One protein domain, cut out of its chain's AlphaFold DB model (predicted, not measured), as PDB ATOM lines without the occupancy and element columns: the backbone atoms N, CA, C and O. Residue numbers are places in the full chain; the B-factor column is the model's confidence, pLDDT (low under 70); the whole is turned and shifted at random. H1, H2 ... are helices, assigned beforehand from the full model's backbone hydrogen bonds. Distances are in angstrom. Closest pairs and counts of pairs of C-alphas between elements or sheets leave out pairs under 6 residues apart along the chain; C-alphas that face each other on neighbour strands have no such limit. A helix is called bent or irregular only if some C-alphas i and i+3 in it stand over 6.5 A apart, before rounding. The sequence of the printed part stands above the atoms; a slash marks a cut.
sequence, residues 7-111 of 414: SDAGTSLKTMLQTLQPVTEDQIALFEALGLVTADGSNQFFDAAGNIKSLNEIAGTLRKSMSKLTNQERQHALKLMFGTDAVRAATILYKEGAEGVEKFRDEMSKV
ATOM      1  N   SER A   7     165.314 166.472  91.663       52.56
ATOM      2  CA  SER A   7     166.266 166.650  92.773       52.56
ATOM      3  C   SER A   7     166.709 168.105  92.949       52.56
ATOM      4  O   SER A   7     166.742 168.622  94.062       52.56
ATOM      5  N   ASP A   8     167.006 168.790  91.845       54.59
ATOM      6  CA  ASP A   8     167.581 170.136  91.854       54.59
ATOM      7  C   ASP A   8     166.500 171.191  92.125       54.59
ATOM      8  O   ASP A   8     166.753 172.218  92.758       54.59
ATOM      9  N   ALA A   9     165.265 170.920  91.685       59.50
ATOM     10  CA  ALA A   9     164.092 171.720  92.030       59.50
ATOM     11  C   ALA A   9     163.804 171.690  93.539       59.50
ATOM     12  O   ALA A   9     163.539 172.732  94.134       59.50
ATOM     13  N   GLY A  10     163.901 170.511  94.162       63.56
ATOM     14  CA  GLY A  10     163.695 170.349  95.602       63.56
ATOM     15  C   GLY A  10     164.760 171.068  96.429       63.56
ATOM     16  O   GLY A  10     164.424 171.813  97.348       63.56
ATOM     17  N   THR A  11     166.036 170.908  96.069       72.38
ATOM     18  CA  THR A  11     167.146 171.583  96.763       72.38
ATOM     19  C   THR A  11     167.046 173.101  96.643       72.38
ATOM     20  O   THR A  11     167.113 173.794  97.652       72.38
ATOM     21  N   SER A  12     166.804 173.625  95.437       69.56
ATOM     22  CA  SER A  12     166.662 175.073  95.231       69.56
ATOM     23  C   SER A  12     165.474 175.672  95.992       69.56
ATOM     24  O   SER A  12     165.602 176.751  96.569       69.56
ATOM     25  N   LEU A  13     164.339 174.965  96.053       78.56
ATOM     26  CA  LEU A  13     163.176 175.392  96.833       78.56
ATOM     27  C   LEU A  13     163.459 175.366  98.339       78.56
ATOM     28  O   LEU A  13     163.129 176.323  99.034       78.56
ATOM     29  N   LYS A  14     164.101 174.306  98.846       79.50
ATOM     30  CA  LYS A  14     164.497 174.216 100.257       79.50
ATOM     31  C   LYS A  14     165.394 175.388 100.649       79.50
ATOM     32  O   LYS A  14     165.107 176.054 101.639       79.50
ATOM     33  N   THR A  15     166.436 175.659  99.864       79.62
ATOM     34  CA  THR A  15     167.357 176.771 100.128       79.62
ATOM     35  C   THR A  15     166.628 178.113 100.110       79.62
ATOM     36  O   THR A  15     166.872 178.952 100.973       79.62
ATOM     37  N   MET A  16     165.676 178.304  99.190       85.81
ATOM     38  CA  MET A  16     164.850 179.514  99.155       85.81
ATOM     39  C   MET A  16     164.012 179.682 100.431       85.81
ATOM     40  O   MET A  16     163.977 180.763 101.005       85.81
ATOM     41  N   LEU A  17     163.354 178.616 100.902       83.88
ATOM     42  CA  LEU A  17     162.523 178.669 102.111       83.88
ATOM     43  C   LEU A  17     163.353 178.924 103.376       83.88
ATOM     44  O   LEU A  17     162.896 179.612 104.283       83.88
ATOM     45  N   GLN A  18     164.587 178.415 103.424       83.56
ATOM     46  CA  GLN A  18     165.520 178.657 104.530       83.56
ATOM     47  C   GLN A  18     166.065 180.093 104.564       83.56
ATOM     48  O   GLN A  18     166.530 180.534 105.609       83.56
ATOM     49  N   THR A  19     165.995 180.818 103.447       82.88
ATOM     50  CA  THR A  19     166.531 182.183 103.289       82.88
ATOM     51  C   THR A  19     165.430 183.247 103.228       82.88
ATOM     52  O   THR A  19     165.683 184.394 102.874       82.88
ATOM     53  N   LEU A  20     164.192 182.895 103.607       86.50
ATOM     54  CA  LEU A  20     163.087 183.858 103.734       86.50
ATOM     55  C   LEU A  20     163.313 184.874 104.857       86.50
ATOM     56  O   LEU A  20     162.716 185.947 104.826       86.50
ATOM     57  N   GLN A  21     164.154 184.541 105.837       86.56
ATOM     58  CA  GLN A  21     164.634 185.480 106.839       86.56
ATOM     59  C   GLN A  21     166.015 185.997 106.404       86.56
ATOM     60  O   GLN A  21     166.929 185.181 106.257       86.56
ATOM     61  N   PRO A  22     166.188 187.313 106.188       87.44
ATOM     62  CA  PRO A  22     167.482 187.867 105.811       87.44
ATOM     63  C   PRO A  22     168.469 187.761 106.983       87.44
ATOM     64  O   PRO A  22     168.089 187.985 108.134       87.44
ATOM     65  N   VAL A  23     169.726 187.415 106.693       84.38
ATOM     66  CA  VAL A  23     170.776 187.232 107.719       84.38
ATOM     67  C   VAL A  23     171.982 188.147 107.529       84.38
ATOM     68  O   VAL A  23     172.682 188.428 108.498       84.38
ATOM     69  N   THR A  24     172.241 188.613 106.306       87.56
ATOM     70  CA  THR A  24     173.330 189.560 106.027       87.56
ATOM     71  C   THR A  24     172.813 190.993 105.971       87.56
ATOM     72  O   THR A  24     171.650 191.222 105.643       87.56
ATOM     73  N   GLU A  25     173.679 191.971 106.239       88.38
ATOM     74  CA  GLU A  25     173.327 193.399 106.169       88.38
ATOM     75  C   GLU A  25     172.760 193.781 104.791       88.38
ATOM     76  O   GLU A  25     171.694 194.385 104.705       88.38
ATOM     77  N   ASP A  26     173.401 193.321 103.711       88.56
ATOM     78  CA  ASP A  26     172.938 193.551 102.336       88.56
ATOM     79  C   ASP A  26     171.560 192.926 102.061       88.56
ATOM     80  O   ASP A  26     170.745 193.487 101.324       88.56
ATOM     81  N   GLN A  27     171.276 191.756 102.647       88.81
ATOM     82  CA  GLN A  27     169.967 191.120 102.533       88.81
ATOM     83  C   GLN A  27     168.907 191.898 103.299       88.81
ATOM     84  O   GLN A  27     167.826 192.113 102.762       88.81
ATOM     85  N   ILE A  28     169.204 192.331 104.524       90.06
ATOM     86  CA  ILE A  28     168.275 193.108 105.350       90.06
ATOM     87  C   ILE A  28     167.923 194.411 104.628       90.06
ATOM     88  O   ILE A  28     166.743 194.674 104.393       90.06
ATOM     89  N   ALA A  29     168.932 195.148 104.154       91.00
ATOM     90  CA  ALA A  29     168.738 196.385 103.403       91.00
ATOM     91  C   ALA A  29     167.898 196.169 102.133       91.00
ATOM     92  O   ALA A  29     167.010 196.965 101.821       91.00
ATOM     93  N   LEU A  30     168.131 195.071 101.405       92.00
ATOM     94  CA  LEU A  30     167.326 194.738 100.233       92.00
ATOM     95  C   LEU A  30     165.882 194.370 100.607       92.00
ATOM     96  O   LEU A  30     164.948 194.776  99.914       92.00
ATOM     97  N   PHE A  31     165.670 193.610 101.681       93.19
ATOM     98  CA  PHE A  31     164.332 193.247 102.149       93.19
ATOM     99  C   PHE A  31     163.534 194.482 102.584       93.19
ATOM    100  O   PHE A  31     162.356 194.592 102.239       93.19
ATOM    101  N   GLU A  32     164.165 195.433 103.268       91.44
ATOM    102  CA  GLU A  32     163.565 196.723 103.623       91.44
ATOM    103  C   GLU A  32     163.247 197.557 102.375       91.44
ATOM    104  O   GLU A  32     162.118 198.023 102.210       91.44
ATOM    105  N   ALA A  33     164.196 197.678 101.438       91.12
ATOM    106  CA  ALA A  33     164.014 198.433 100.195       91.12
ATOM    107  C   ALA A  33     162.878 197.876  99.317       91.12
ATOM    108  O   ALA A  33     162.187 198.627  98.625       91.12
ATOM    109  N   LEU A  34     162.665 196.559  99.353       92.25
ATOM    110  CA  LEU A  34     161.575 195.880  98.650       92.25
ATOM    111  C   LEU A  34     160.257 195.860  99.444       92.25
ATOM    112  O   LEU A  34     159.257 195.343  98.938       92.25
ATOM    113  N   GLY A  35     160.233 196.404 100.665       91.00
ATOM    114  CA  GLY A  35     159.067 196.390 101.554       91.00
ATOM    115  C   GLY A  35     158.666 194.985 102.014       91.00
ATOM    116  O   GLY A  35     157.495 194.737 102.305       91.00
ATOM    117  N   LEU A  36     159.617 194.049 102.014       91.50
ATOM    118  CA  LEU A  36     159.455 192.677 102.499       91.50
ATOM    119  C   LEU A  36     159.640 192.584 104.012       91.50
ATOM    120  O   LEU A  36     159.092 191.675 104.628       91.50
ATOM    121  N   VAL A  37     160.361 193.537 104.597       89.19
ATOM    122  CA  VAL A  37     160.340 193.829 106.031       89.19
ATOM    123  C   VAL A  37     159.633 195.169 106.220       89.19
ATOM    124  O   VAL A  37     159.944 196.146 105.536       89.19
ATOM    125  N   THR A  38     158.626 195.205 107.084       78.56
ATOM    126  CA  THR A  38     157.877 196.422 107.423       78.56
ATOM    127  C   THR A  38     158.571 197.198 108.543       78.56
ATOM    128  O   THR A  38     159.467 196.690 109.206       78.56
ATOM    129  N   ALA A  39     158.170 198.456 108.757       73.75
ATOM    130  CA  ALA A  39     158.821 199.360 109.716       73.75
ATOM    131  C   ALA A  39     158.759 198.887 111.186       73.75
ATOM    132  O   ALA A  39     159.542 199.341 112.014       73.75
ATOM    133  N   ASP A  40     157.838 197.983 111.508       77.00
ATOM    134  CA  ASP A  40     157.710 197.288 112.795       77.00
ATOM    135  C   ASP A  40     158.573 196.010 112.879       77.00
ATOM    136  O   ASP A  40     158.482 195.263 113.851       77.00
ATOM    137  N   GLY A  41     159.408 195.746 111.871       76.62
ATOM    138  CA  GLY A  41     160.276 194.574 111.787       76.62
ATOM    139  C   GLY A  41     159.570 193.301 111.310       76.62
ATOM    140  O   GLY A  41     160.199 192.242 111.277       76.62
ATOM    141  N   SER A  42     158.286 193.369 110.933       83.69
ATOM    142  CA  SER A  42     157.547 192.186 110.481       83.69
ATOM    143  C   SER A  42     157.973 191.762 109.069       83.69
ATOM    144  O   SER A  42     158.109 192.582 108.160       83.69
ATOM    145  N   ASN A  43     158.195 190.463 108.872       90.19
ATOM    146  CA  ASN A  43     158.582 189.903 107.581       90.19
ATOM    147  C   ASN A  43     157.338 189.412 106.828       90.19
ATOM    148  O   ASN A  43     156.611 188.539 107.299       90.19
ATOM    149  N   GLN A  44     157.113 189.936 105.624       90.88
ATOM    150  CA  GLN A  44     155.935 189.669 104.796       90.88
ATOM    151  C   GLN A  44     155.786 188.200 104.375       90.88
ATOM    152  O   GLN A  44     154.700 187.813 103.938       90.88
ATOM    153  N   PHE A  45     156.828 187.377 104.504       91.75
ATOM    154  CA  PHE A  45     156.761 185.936 104.246       91.75
ATOM    155  C   PHE A  45     156.240 185.111 105.429       91.75
ATOM    156  O   PHE A  45     156.003 183.914 105.260       91.75
ATOM    157  N   PHE A  46     156.020 185.736 106.585       89.44
ATOM    158  CA  PHE A  46     155.531 185.089 107.797       89.44
ATOM    159  C   PHE A  46     154.186 185.679 108.230       89.44
ATOM    160  O   PHE A  46     153.880 186.846 107.967       89.44
ATOM    161  N   ASP A  47     153.340 184.852 108.834       86.56
ATOM    162  CA  ASP A  47     152.108 185.298 109.477       86.56
ATOM    163  C   ASP A  47     152.387 185.936 110.852       86.56
ATOM    164  O   ASP A  47     153.516 185.953 111.345       86.56
ATOM    165  N   ALA A  48     151.343 186.468 111.494       83.62
ATOM    166  CA  ALA A  48     151.463 187.103 112.808       83.62
ATOM    167  C   ALA A  48     151.883 186.134 113.933       83.62
ATOM    168  O   ALA A  48     152.311 186.581 114.994       83.62
ATOM    169  N   ALA A  49     151.757 184.822 113.717       82.94
ATOM    170  CA  ALA A  49     152.195 183.786 114.646       82.94
ATOM    171  C   ALA A  49     153.637 183.315 114.368       82.94
ATOM    172  O   ALA A  49     154.148 182.461 115.091       82.94
ATOM    173  N   GLY A  50     154.305 183.872 113.350       80.94
ATOM    174  CA  GLY A  50     155.663 183.509 112.955       80.94
ATOM    175  C   GLY A  50     155.748 182.266 112.064       80.94
ATOM    176  O   GLY A  50     156.849 181.765 111.835       80.94
ATOM    177  N   ASN A  51     154.628 181.760 111.536       84.38
ATOM    178  CA  ASN A  51     154.644 180.656 110.577       84.38
ATOM    179  C   ASN A  51     154.906 181.173 109.163       84.38
ATOM    180  O   ASN A  51     154.452 182.249 108.780       84.38
ATOM    181  N   ILE A  52     155.596 180.369 108.355       83.38
ATOM    182  CA  ILE A  52     155.809 180.662 106.935       83.38
ATOM    183  C   ILE A  52     154.455 180.649 106.211       83.38
ATOM    184  O   ILE A  52     153.686 179.691 106.336       83.38
ATOM    185  N   LYS A  53     154.179 181.696 105.430       85.62
ATOM    186  CA  LYS A  53     152.968 181.796 104.605       85.62
ATOM    187  C   LYS A  53     152.924 180.729 103.514       85.62
ATOM    188  O   LYS A  53     153.930 180.123 103.144       85.62
ATOM    189  N   SER A  54     151.741 180.518 102.947       85.88
ATOM    190  CA  SER A  54     151.568 179.561 101.857       85.88
ATOM    191  C   SER A  54     152.390 179.946 100.616       85.88
ATOM    192  O   SER A  54     152.712 181.110 100.375       85.88
ATOM    193  N   LEU A  55     152.745 178.959  99.789       79.75
ATOM    194  CA  LEU A  55     153.632 179.182  98.643       79.75
ATOM    195  C   LEU A  55     153.039 180.164  97.614       79.75
ATOM    196  O   LEU A  55     153.778 180.923  96.989       79.75
ATOM    197  N   ASN A  56     151.713 180.181  97.460       81.88
ATOM    198  CA  ASN A  56     150.987 181.153  96.642       81.88
ATOM    199  C   ASN A  56     151.099 182.572  97.219       81.88
ATOM    200  O   ASN A  56     151.335 183.513  96.460       81.88
ATOM    201  N   GLU A  57     151.009 182.743  98.539       85.50
ATOM    202  CA  GLU A  57     151.202 184.042  99.196       85.50
ATOM    203  C   GLU A  57     152.650 184.529  99.088       85.50
ATOM    204  O   GLU A  57     152.880 185.703  98.790       85.50
ATOM    205  N   ILE A  58     153.632 183.636  99.255       87.81
ATOM    206  CA  ILE A  58     155.057 183.946  99.058       87.81
ATOM    207  C   ILE A  58     155.302 184.386  97.612       87.81
ATOM    208  O   ILE A  58     155.904 185.435  97.377       87.81
ATOM    209  N   ALA A  59     154.798 183.628  96.634       85.50
ATOM    210  CA  ALA A  59     154.937 183.952  95.216       85.50
ATOM    211  C   ALA A  59     154.249 185.279  94.851       85.50
ATOM    212  O   ALA A  59     154.806 186.083  94.100       85.50
ATOM    213  N   GLY A  60     153.061 185.539  95.404       87.88
ATOM    214  CA  GLY A  60     152.345 186.804  95.236       87.88
ATOM    215  C   GLY A  60     153.106 187.991  95.829       87.88
ATOM    216  O   GLY A  60     153.274 189.014  95.161       87.88
ATOM    217  N   THR A  61     153.630 187.831  97.043       91.69
ATOM    218  CA  THR A  61     154.436 188.843  97.742       91.69
ATOM    219  C   THR A  61     155.701 189.174  96.955       91.69
ATOM    220  O   THR A  61     155.961 190.345  96.679       91.69
ATOM    221  N   LEU A  62     156.430 188.151  96.497       90.75
ATOM    222  CA  LEU A  62     157.641 188.300  95.691       90.75
ATOM    223  C   LEU A  62     157.363 189.004  94.354       90.75
ATOM    224  O   LEU A  62     158.111 189.883  93.925       90.75
ATOM    225  N   ARG A  63     156.261 188.645  93.683       90.94
ATOM    226  CA  ARG A  63     155.860 189.274  92.419       90.94
ATOM    227  C   ARG A  63     155.482 190.741  92.608       90.94
ATOM    228  O   ARG A  63     155.839 191.571  91.772       90.94
ATOM    229  N   LYS A  64     154.797 191.072  93.705       93.44
ATOM    230  CA  LYS A  64     154.397 192.445  94.038       93.44
ATOM    231  C   LYS A  64     155.606 193.317  94.379       93.44
ATOM    232  O   LYS A  64     155.742 194.388  93.782       93.44
ATOM    233  N   SER A  65     156.484 192.857  95.270       91.94
ATOM    234  CA  SER A  65     157.655 193.618  95.733       91.94
ATOM    235  C   SER A  65     158.660 193.901  94.612       91.94
ATOM    236  O   SER A  65     159.265 194.967  94.571       91.94
ATOM    237  N   MET A  66     158.773 192.996  93.638       92.44
ATOM    238  CA  MET A  66     159.717 193.113  92.518       92.44
ATOM    239  C   MET A  66     159.091 193.606  91.205       92.44
ATOM    240  O   MET A  66     159.750 193.586  90.162       92.44
ATOM    241  N   SER A  67     157.825 194.037  91.228       91.25
ATOM    242  CA  SER A  67     157.068 194.432  90.026       91.25
ATOM    243  C   SER A  67     157.652 195.644  89.296       91.25
ATOM    244  O   SER A  67     157.515 195.751  88.079       91.25
ATOM    245  N   LYS A  68     158.331 196.536  90.028       91.56
ATOM    246  CA  LYS A  68     158.963 197.751  89.492       91.56
ATOM    247  C   LYS A  68     160.414 197.550  89.050       91.56
ATOM    248  O   LYS A  68     160.977 198.446  88.434       91.56
ATOM    249  N   LEU A  69     161.013 196.398  89.360       92.31
ATOM    250  CA  LEU A  69     162.391 196.095  88.986       92.31
ATOM    251  C   LEU A  69     162.469 195.662  87.524       92.31
ATOM    252  O   LEU A  69     161.625 194.896  87.040       92.31
ATOM    253  N   THR A  70     163.536 196.062  86.843       92.50
ATOM    254  CA  THR A  70     163.920 195.486  85.553       92.50
ATOM    255  C   THR A  70     164.283 194.006  85.707       92.50
ATOM    256  O   THR A  70     164.502 193.487  86.803       92.50
ATOM    257  N   ASN A  71     164.379 193.276  84.592       87.44
ATOM    258  CA  ASN A  71     164.771 191.865  84.634       87.44
ATOM    259  C   ASN A  71     166.172 191.657  85.233       87.44
ATOM    260  O   ASN A  71     166.382 190.671  85.938       87.44
ATOM    261  N   GLN A  72     167.107 192.576  84.971       86.25
ATOM    262  CA  GLN A  72     168.472 192.508  85.490       86.25
ATOM    263  C   GLN A  72     168.507 192.777  86.997       86.25
ATOM    264  O   GLN A  72     169.050 191.964  87.744       86.25
ATOM    265  N   GLU A  73     167.864 193.855  87.448       90.00
ATOM    266  CA  GLU A  73     167.752 194.188  88.876       90.00
ATOM    267  C   GLU A  73     167.048 193.077  89.647       90.00
ATOM    268  O   GLU A  73     167.473 192.709  90.735       90.00
ATOM    269  N   ARG A  74     166.019 192.464  89.057       92.88
ATOM    270  CA  ARG A  74     165.308 191.350  89.680       92.88
ATOM    271  C   ARG A  74     166.174 190.110  89.832       92.88
ATOM    272  O   ARG A  74     166.146 189.480  90.880       92.88
ATOM    273  N   GLN A  75     166.931 189.730  88.804       86.00
ATOM    274  CA  GLN A  75     167.843 188.586  88.909       86.00
ATOM    275  C   GLN A  75     168.937 188.837  89.950       86.00
ATOM    276  O   GLN A  75     169.278 187.932  90.709       86.00
ATOM    277  N   HIS A  76     169.437 190.071  90.029       89.81
ATOM    278  CA  HIS A  76     170.371 190.476  91.070       89.81
ATOM    279  C   HIS A  76     169.735 190.403  92.468       89.81
ATOM    280  O   HIS A  76     170.294 189.755  93.350       89.81
ATOM    281  N   ALA A  77     168.535 190.960  92.642       91.62
ATOM    282  CA  ALA A  77     167.793 190.929  93.898       91.62
ATOM    283  C   ALA A  77     167.504 189.492  94.356       91.62
ATOM    284  O   ALA A  77     167.806 189.137  95.488       91.62
ATOM    285  N   LEU A  78     167.012 188.624  93.468       90.44
ATOM    286  CA  LEU A  78     166.756 187.213  93.784       90.44
ATOM    287  C   LEU A  78     168.035 186.468  94.194       90.44
ATOM    288  O   LEU A  78     167.989 185.615  95.078       90.44
ATOM    289  N   LYS A  79     169.173 186.788  93.566       89.56
ATOM    290  CA  LYS A  79     170.478 186.216  93.921       89.56
ATOM    291  C   LYS A  79     170.959 186.693  95.283       89.56
ATOM    292  O   LYS A  79     171.484 185.877  96.031       89.56
ATOM    293  N   LEU A  80     170.777 187.972  95.597       89.12
ATOM    294  CA  LEU A  80     171.163 188.530  96.888       89.12
ATOM    295  C   LEU A  80     170.268 187.996  98.016       89.12
ATOM    296  O   LEU A  80     170.776 187.563  99.045       89.12
ATOM    297  N   MET A  81     168.954 187.930  97.790       87.56
ATOM    298  CA  MET A  81     167.988 187.434  98.773       87.56
ATOM    299  C   MET A  81     168.169 185.952  99.092       87.56
ATOM    300  O   MET A  81     168.198 185.583 100.258       87.56
ATOM    301  N   PHE A  82     168.277 185.102  98.068       87.56
ATOM    302  CA  PHE A  82     168.150 183.654  98.262       87.56
ATOM    303  C   PHE A  82     169.441 182.871  97.992       87.56
ATOM    304  O   PHE A  82     169.523 181.677  98.281       87.56
ATOM    305  N   GLY A  83     170.469 183.517  97.437       85.75
ATOM    306  CA  GLY A  83     171.707 182.855  97.034       85.75
ATOM    307  C   GLY A  83     171.582 182.095  95.711       85.75
ATOM    308  O   GLY A  83     170.492 181.834  95.198       85.75
ATOM    309  N   THR A  84     172.725 181.730  95.124       82.19
ATOM    310  CA  THR A  84     172.830 181.145  93.772       82.19
ATOM    311  C   THR A  84     172.028 179.865  93.580       82.19
ATOM    312  O   THR A  84     171.481 179.649  92.498       82.19
ATOM    313  N   ASP A  85     171.919 179.050  94.626       76.06
ATOM    314  CA  ASP A  85     171.228 177.762  94.565       76.06
ATOM    315  C   ASP A  85     169.709 177.933  94.476       76.06
ATOM    316  O   ASP A  85     169.022 177.151  93.818       76.06
ATOM    317  N   ALA A  86     169.176 178.993  95.083       81.50
ATOM    318  CA  ALA A  86     167.746 179.252  95.160       81.50
ATOM    319  C   ALA A  86     167.224 180.192  94.063       81.50
ATOM    320  O   ALA A  86     166.020 180.184  93.796       81.50
ATOM    321  N   VAL A  87     168.094 180.948  93.367       81.62
ATOM    322  CA  VAL A  87     167.701 181.882  92.282       81.62
ATOM    323  C   VAL A  87     166.757 181.232  91.281       81.62
ATOM    324  O   VAL A  87     165.813 181.865  90.801       81.62
ATOM    325  N   ARG A  88     166.996 179.960  90.950       78.44
ATOM    326  CA  ARG A  88     166.186 179.237  89.970       78.44
ATOM    327  C   ARG A  88     164.757 179.012  90.469       78.44
ATOM    328  O   ARG A  88     163.820 179.316  89.732       78.44
ATOM    329  N   ALA A  89     164.591 178.534  91.703       77.44
ATOM    330  CA  ALA A  89     163.278 178.351  92.323       77.44
ATOM    331  C   ALA A  89     162.560 179.696  92.501       77.44
ATOM    332  O   ALA A  89     161.410 179.843  92.089       77.44
ATOM    333  N   ALA A  90     163.272 180.704  93.000       81.50
ATOM    334  CA  ALA A  90     162.724 182.032  93.241       81.50
ATOM    335  C   ALA A  90     162.296 182.739  91.942       81.50
ATOM    336  O   ALA A  90     161.237 183.360  91.878       81.50
ATOM    337  N   THR A  91     163.059 182.576  90.854       82.06
ATOM    338  CA  THR A  91     162.688 183.090  89.524       82.06
ATOM    339  C   THR A  91     161.427 182.416  88.988       82.06
ATOM    340  O   THR A  91     160.612 183.073  88.341       82.06
ATOM    341  N   ILE A  92     161.263 181.110  89.219       80.56
ATOM    342  CA  ILE A  92     160.056 180.386  88.810       80.56
ATOM    343  C   ILE A  92     158.862 180.891  89.616       80.56
ATOM    344  O   ILE A  92     157.883 181.301  89.005       80.56
ATOM    345  N   LEU A  93     158.966 180.961  90.943       80.56
ATOM    346  CA  LEU A  93     157.889 181.453  91.805       80.56
ATOM    347  C   LEU A  93     157.489 182.894  91.491       80.56
ATOM    348  O   LEU A  93     156.302 183.184  91.396       80.56
ATOM    349  N   TYR A  94     158.456 183.777  91.233       86.06
ATOM    350  CA  TYR A  94     158.175 185.136  90.766       86.06
ATOM    351  C   TYR A  94     157.374 185.138  89.451       86.06
ATOM    352  O   TYR A  94     156.405 185.884  89.314       86.06
ATOM    353  N   LYS A  95     157.784 184.315  88.473       83.56
ATOM    354  CA  LYS A  95     157.146 184.251  87.146       83.56
ATOM    355  C   LYS A  95     155.741 183.657  87.203       83.56
ATOM    356  O   LYS A  95     154.855 184.171  86.531       83.56
ATOM    357  N   GLU A  96     155.560 182.588  87.972       79.44
ATOM    358  CA  GLU A  96     154.263 181.926  88.132       79.44
ATOM    359  C   GLU A  96     153.311 182.765  89.004       79.44
ATOM    360  O   GLU A  96     152.114 182.833  88.729       79.44
ATOM    361  N   GLY A  97     153.835 183.475  90.010       82.56
ATOM    362  CA  GLY A  97     153.034 184.233  90.970       82.56
ATOM    363  C   GLY A  97     152.059 183.348  91.756       82.56
ATOM    364  O   GLY A  97     152.121 182.121  91.697       82.56
ATOM    365  N   ALA A  98     151.142 183.977  92.492       80.56
ATOM    366  CA  ALA A  98     150.141 183.256  93.280       80.56
ATOM    367  C   ALA A  98     149.270 182.327  92.411       80.56
ATOM    368  O   ALA A  98     149.120 181.151  92.730       80.56
ATOM    369  N   GLU A  99     148.785 182.836  91.274       78.94
ATOM    370  CA  GLU A  99     147.899 182.113  90.349       78.94
ATOM    371  C   GLU A  99     148.557 180.863  89.747       78.94
ATOM    372  O   GLU A  99     147.936 179.804  89.671       78.94
ATOM    373  N   GLY A 100     149.820 180.955  89.319       71.50
ATOM    374  CA  GLY A 100     150.522 179.813  88.738       71.50
ATOM    375  C   GLY A 100     150.834 178.730  89.772       71.50
ATOM    376  O   GLY A 100     150.766 177.542  89.454       71.50
ATOM    377  N   VAL A 101     151.111 179.120  91.023       72.81
ATOM    378  CA  VAL A 101     151.299 178.175  92.136       72.81
ATOM    379  C   VAL A 101     149.986 177.492  92.510       72.81
ATOM    380  O   VAL A 101     149.979 176.282  92.721       72.81
ATOM    381  N   GLU A 102     148.880 178.232  92.555       71.88
ATOM    382  CA  GLU A 102     147.554 177.674  92.831       71.88
ATOM    383  C   GLU A 102     147.128 176.696  91.736       71.88
ATOM    384  O   GLU A 102     146.818 175.544  92.030       71.88
ATOM    385  N   LYS A 103     147.272 177.082  90.464       70.00
ATOM    386  CA  LYS A 103     147.015 176.190  89.330       70.00
ATOM    387  C   LYS A 103     147.884 174.935  89.376       70.00
ATOM    388  O   LYS A 103     147.400 173.842  89.100       70.00
ATOM    389  N   PHE A 104     149.162 175.066  89.726       65.00
ATOM    390  CA  PHE A 104     150.045 173.912  89.889       65.00
ATOM    391  C   PHE A 104     149.595 173.008  91.040       65.00
ATOM    392  O   PHE A 104     149.553 171.793  90.867       65.00
ATOM    393  N   ARG A 105     149.230 173.575  92.195       61.38
ATOM    394  CA  ARG A 105     148.699 172.820  93.337       61.38
ATOM    395  C   ARG A 105     147.427 172.073  92.951       61.38
ATOM    396  O   ARG A 105     147.296 170.899  93.281       61.38
ATOM    397  N   ASP A 106     146.528 172.726  92.230       64.69
ATOM    398  CA  ASP A 106     145.262 172.142  91.811       64.69
ATOM    399  C   ASP A 106     145.487 171.012  90.795       64.69
ATOM    400  O   ASP A 106     144.897 169.945  90.936       64.69
ATOM    401  N   GLU A 107     146.403 171.168  89.832       55.66
ATOM    402  CA  GLU A 107     146.805 170.075  88.932       55.66
ATOM    403  C   GLU A 107     147.505 168.926  89.676       55.66
ATOM    404  O   GLU A 107     147.230 167.759  89.408       55.66
ATOM    405  N   MET A 108     148.357 169.225  90.659       45.44
ATOM    406  CA  MET A 108     149.001 168.205  91.491       45.44
ATOM    407  C   MET A 108     148.006 167.476  92.398       45.44
ATOM    408  O   MET A 108     148.182 166.289  92.644       45.44
ATOM    409  N   SER A 109     146.946 168.142  92.861       50.88
ATOM    410  CA  SER A 109     145.891 167.516  93.669       50.88
ATOM    411  C   SER A 109     145.068 166.486  92.885       50.88
ATOM    412  O   SER A 109     144.504 165.569  93.478       50.88
ATOM    413  N   LYS A 110     145.050 166.597  91.548       47.88
ATOM    414  CA  LYS A 110     144.412 165.632  90.639       47.88
ATOM    415  C   LYS A 110     145.272 164.389  90.395       47.88
ATOM    416  O   LYS A 110     144.777 163.422  89.825       47.88
ATOM    417  N   VAL A 111     146.546 164.409  90.794       40.56
ATOM    418  CA  VAL A 111     147.489 163.300  90.624       40.56
ATOM    419  C   VAL A 111     147.709 162.634  91.977       40.56
ATOM    420  O   VAL A 111     148.328 163.209  92.874       40.56
TER     421      VAL A 111
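AT A GLANCE: This is residues 7 to 111 of the 414 residues of the protein "Phage tail tape measure protein" of Paenibacillus campinasensis (UniProt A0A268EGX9). Three helices, H1, H3 and H4, pack on H5a, the first arm of the bent helix H5, mostly crossing it at large angles, while H2 packs on one part of H4. The second arm, H5b, turns off sharply, packs on H3 with residues 98 to 102 and leads away from the body, where residues 106 to 111 stick out. The printed part has 105 residues with five named helices, H1 to H5 in order along the chain, and no named strand, and its class is all helix. It is compact, with a radius of gyration of the C-alphas of 13.4 A and spans of 42 by 32 by 26 A.

HOW THE PARTS SIT: H5, residues 87 to 109, was assigned as one helix by its hydrogen bonds, but it is bent: C-alphas 95 and 98 are 9.4 A apart. Its arms, H5a, residues 87 to 95, and H5b, residues 98 to 109, stand about perpendicular, at 79 degrees. H5 is the hub, touching three other helices. H1, residues 7 to 18, touches H5a about perpendicular, at 81 degrees, the closest C-alphas being those of Leu 13 and Ala 89, 5.4 A apart. H3, residues 55 to 65, touches H5a about perpendicular, at 83 degrees, closest at the C-alphas of Arg 63 and Tyr 94, 5.0 A. H5b touches H3 with residues 98 to 102 alone, at a shallow tilt of 16 degrees, opposite ways; the closest C-alphas, those of Asn 56 and Ala 98, are 4.1 A apart. H4, residues 71 to 82, touches H5a at a steep tilt of 56 degrees, opposite ways, closest at the C-alphas of Lys 79 and Val 87, 5.4 A. H2, residues 25 to 33, is touched by H4 with residues 77 to 81 alone, at a steep tilt of 54 degrees, opposite ways; the closest C-alphas, those of Gln 27 and Met 81, are 5.6 A apart. H2 is apart from both arms. In H1, H2, H3, H4, H5a and H5b every O i to N i+4 pair is within hydrogen-bond range.

IN THESE COORDINATES: H5a is 12.0 A long from first to last C-alpha, and H5b is 16.3 A, ending at C-alpha 109 (145.891, 167.516, 93.669). H1 begins at C-alpha 7 (166.266, 166.650, 92.773) and is 16.8 A long. H2 measures 12.2 A, H3 15.3 A and H4 16.3 A.

THE WHOLE: The two C-alphas farthest apart, those of Glu 25 and Lys 110, are 43.0 A apart. The printed part has no cut. The link from H2 to H3, residues 34 to 54, is long. The mean pLDDT of the printed part is 81.7; residues 7 to 10, residue 12 and residues 104 to 111 are under 70.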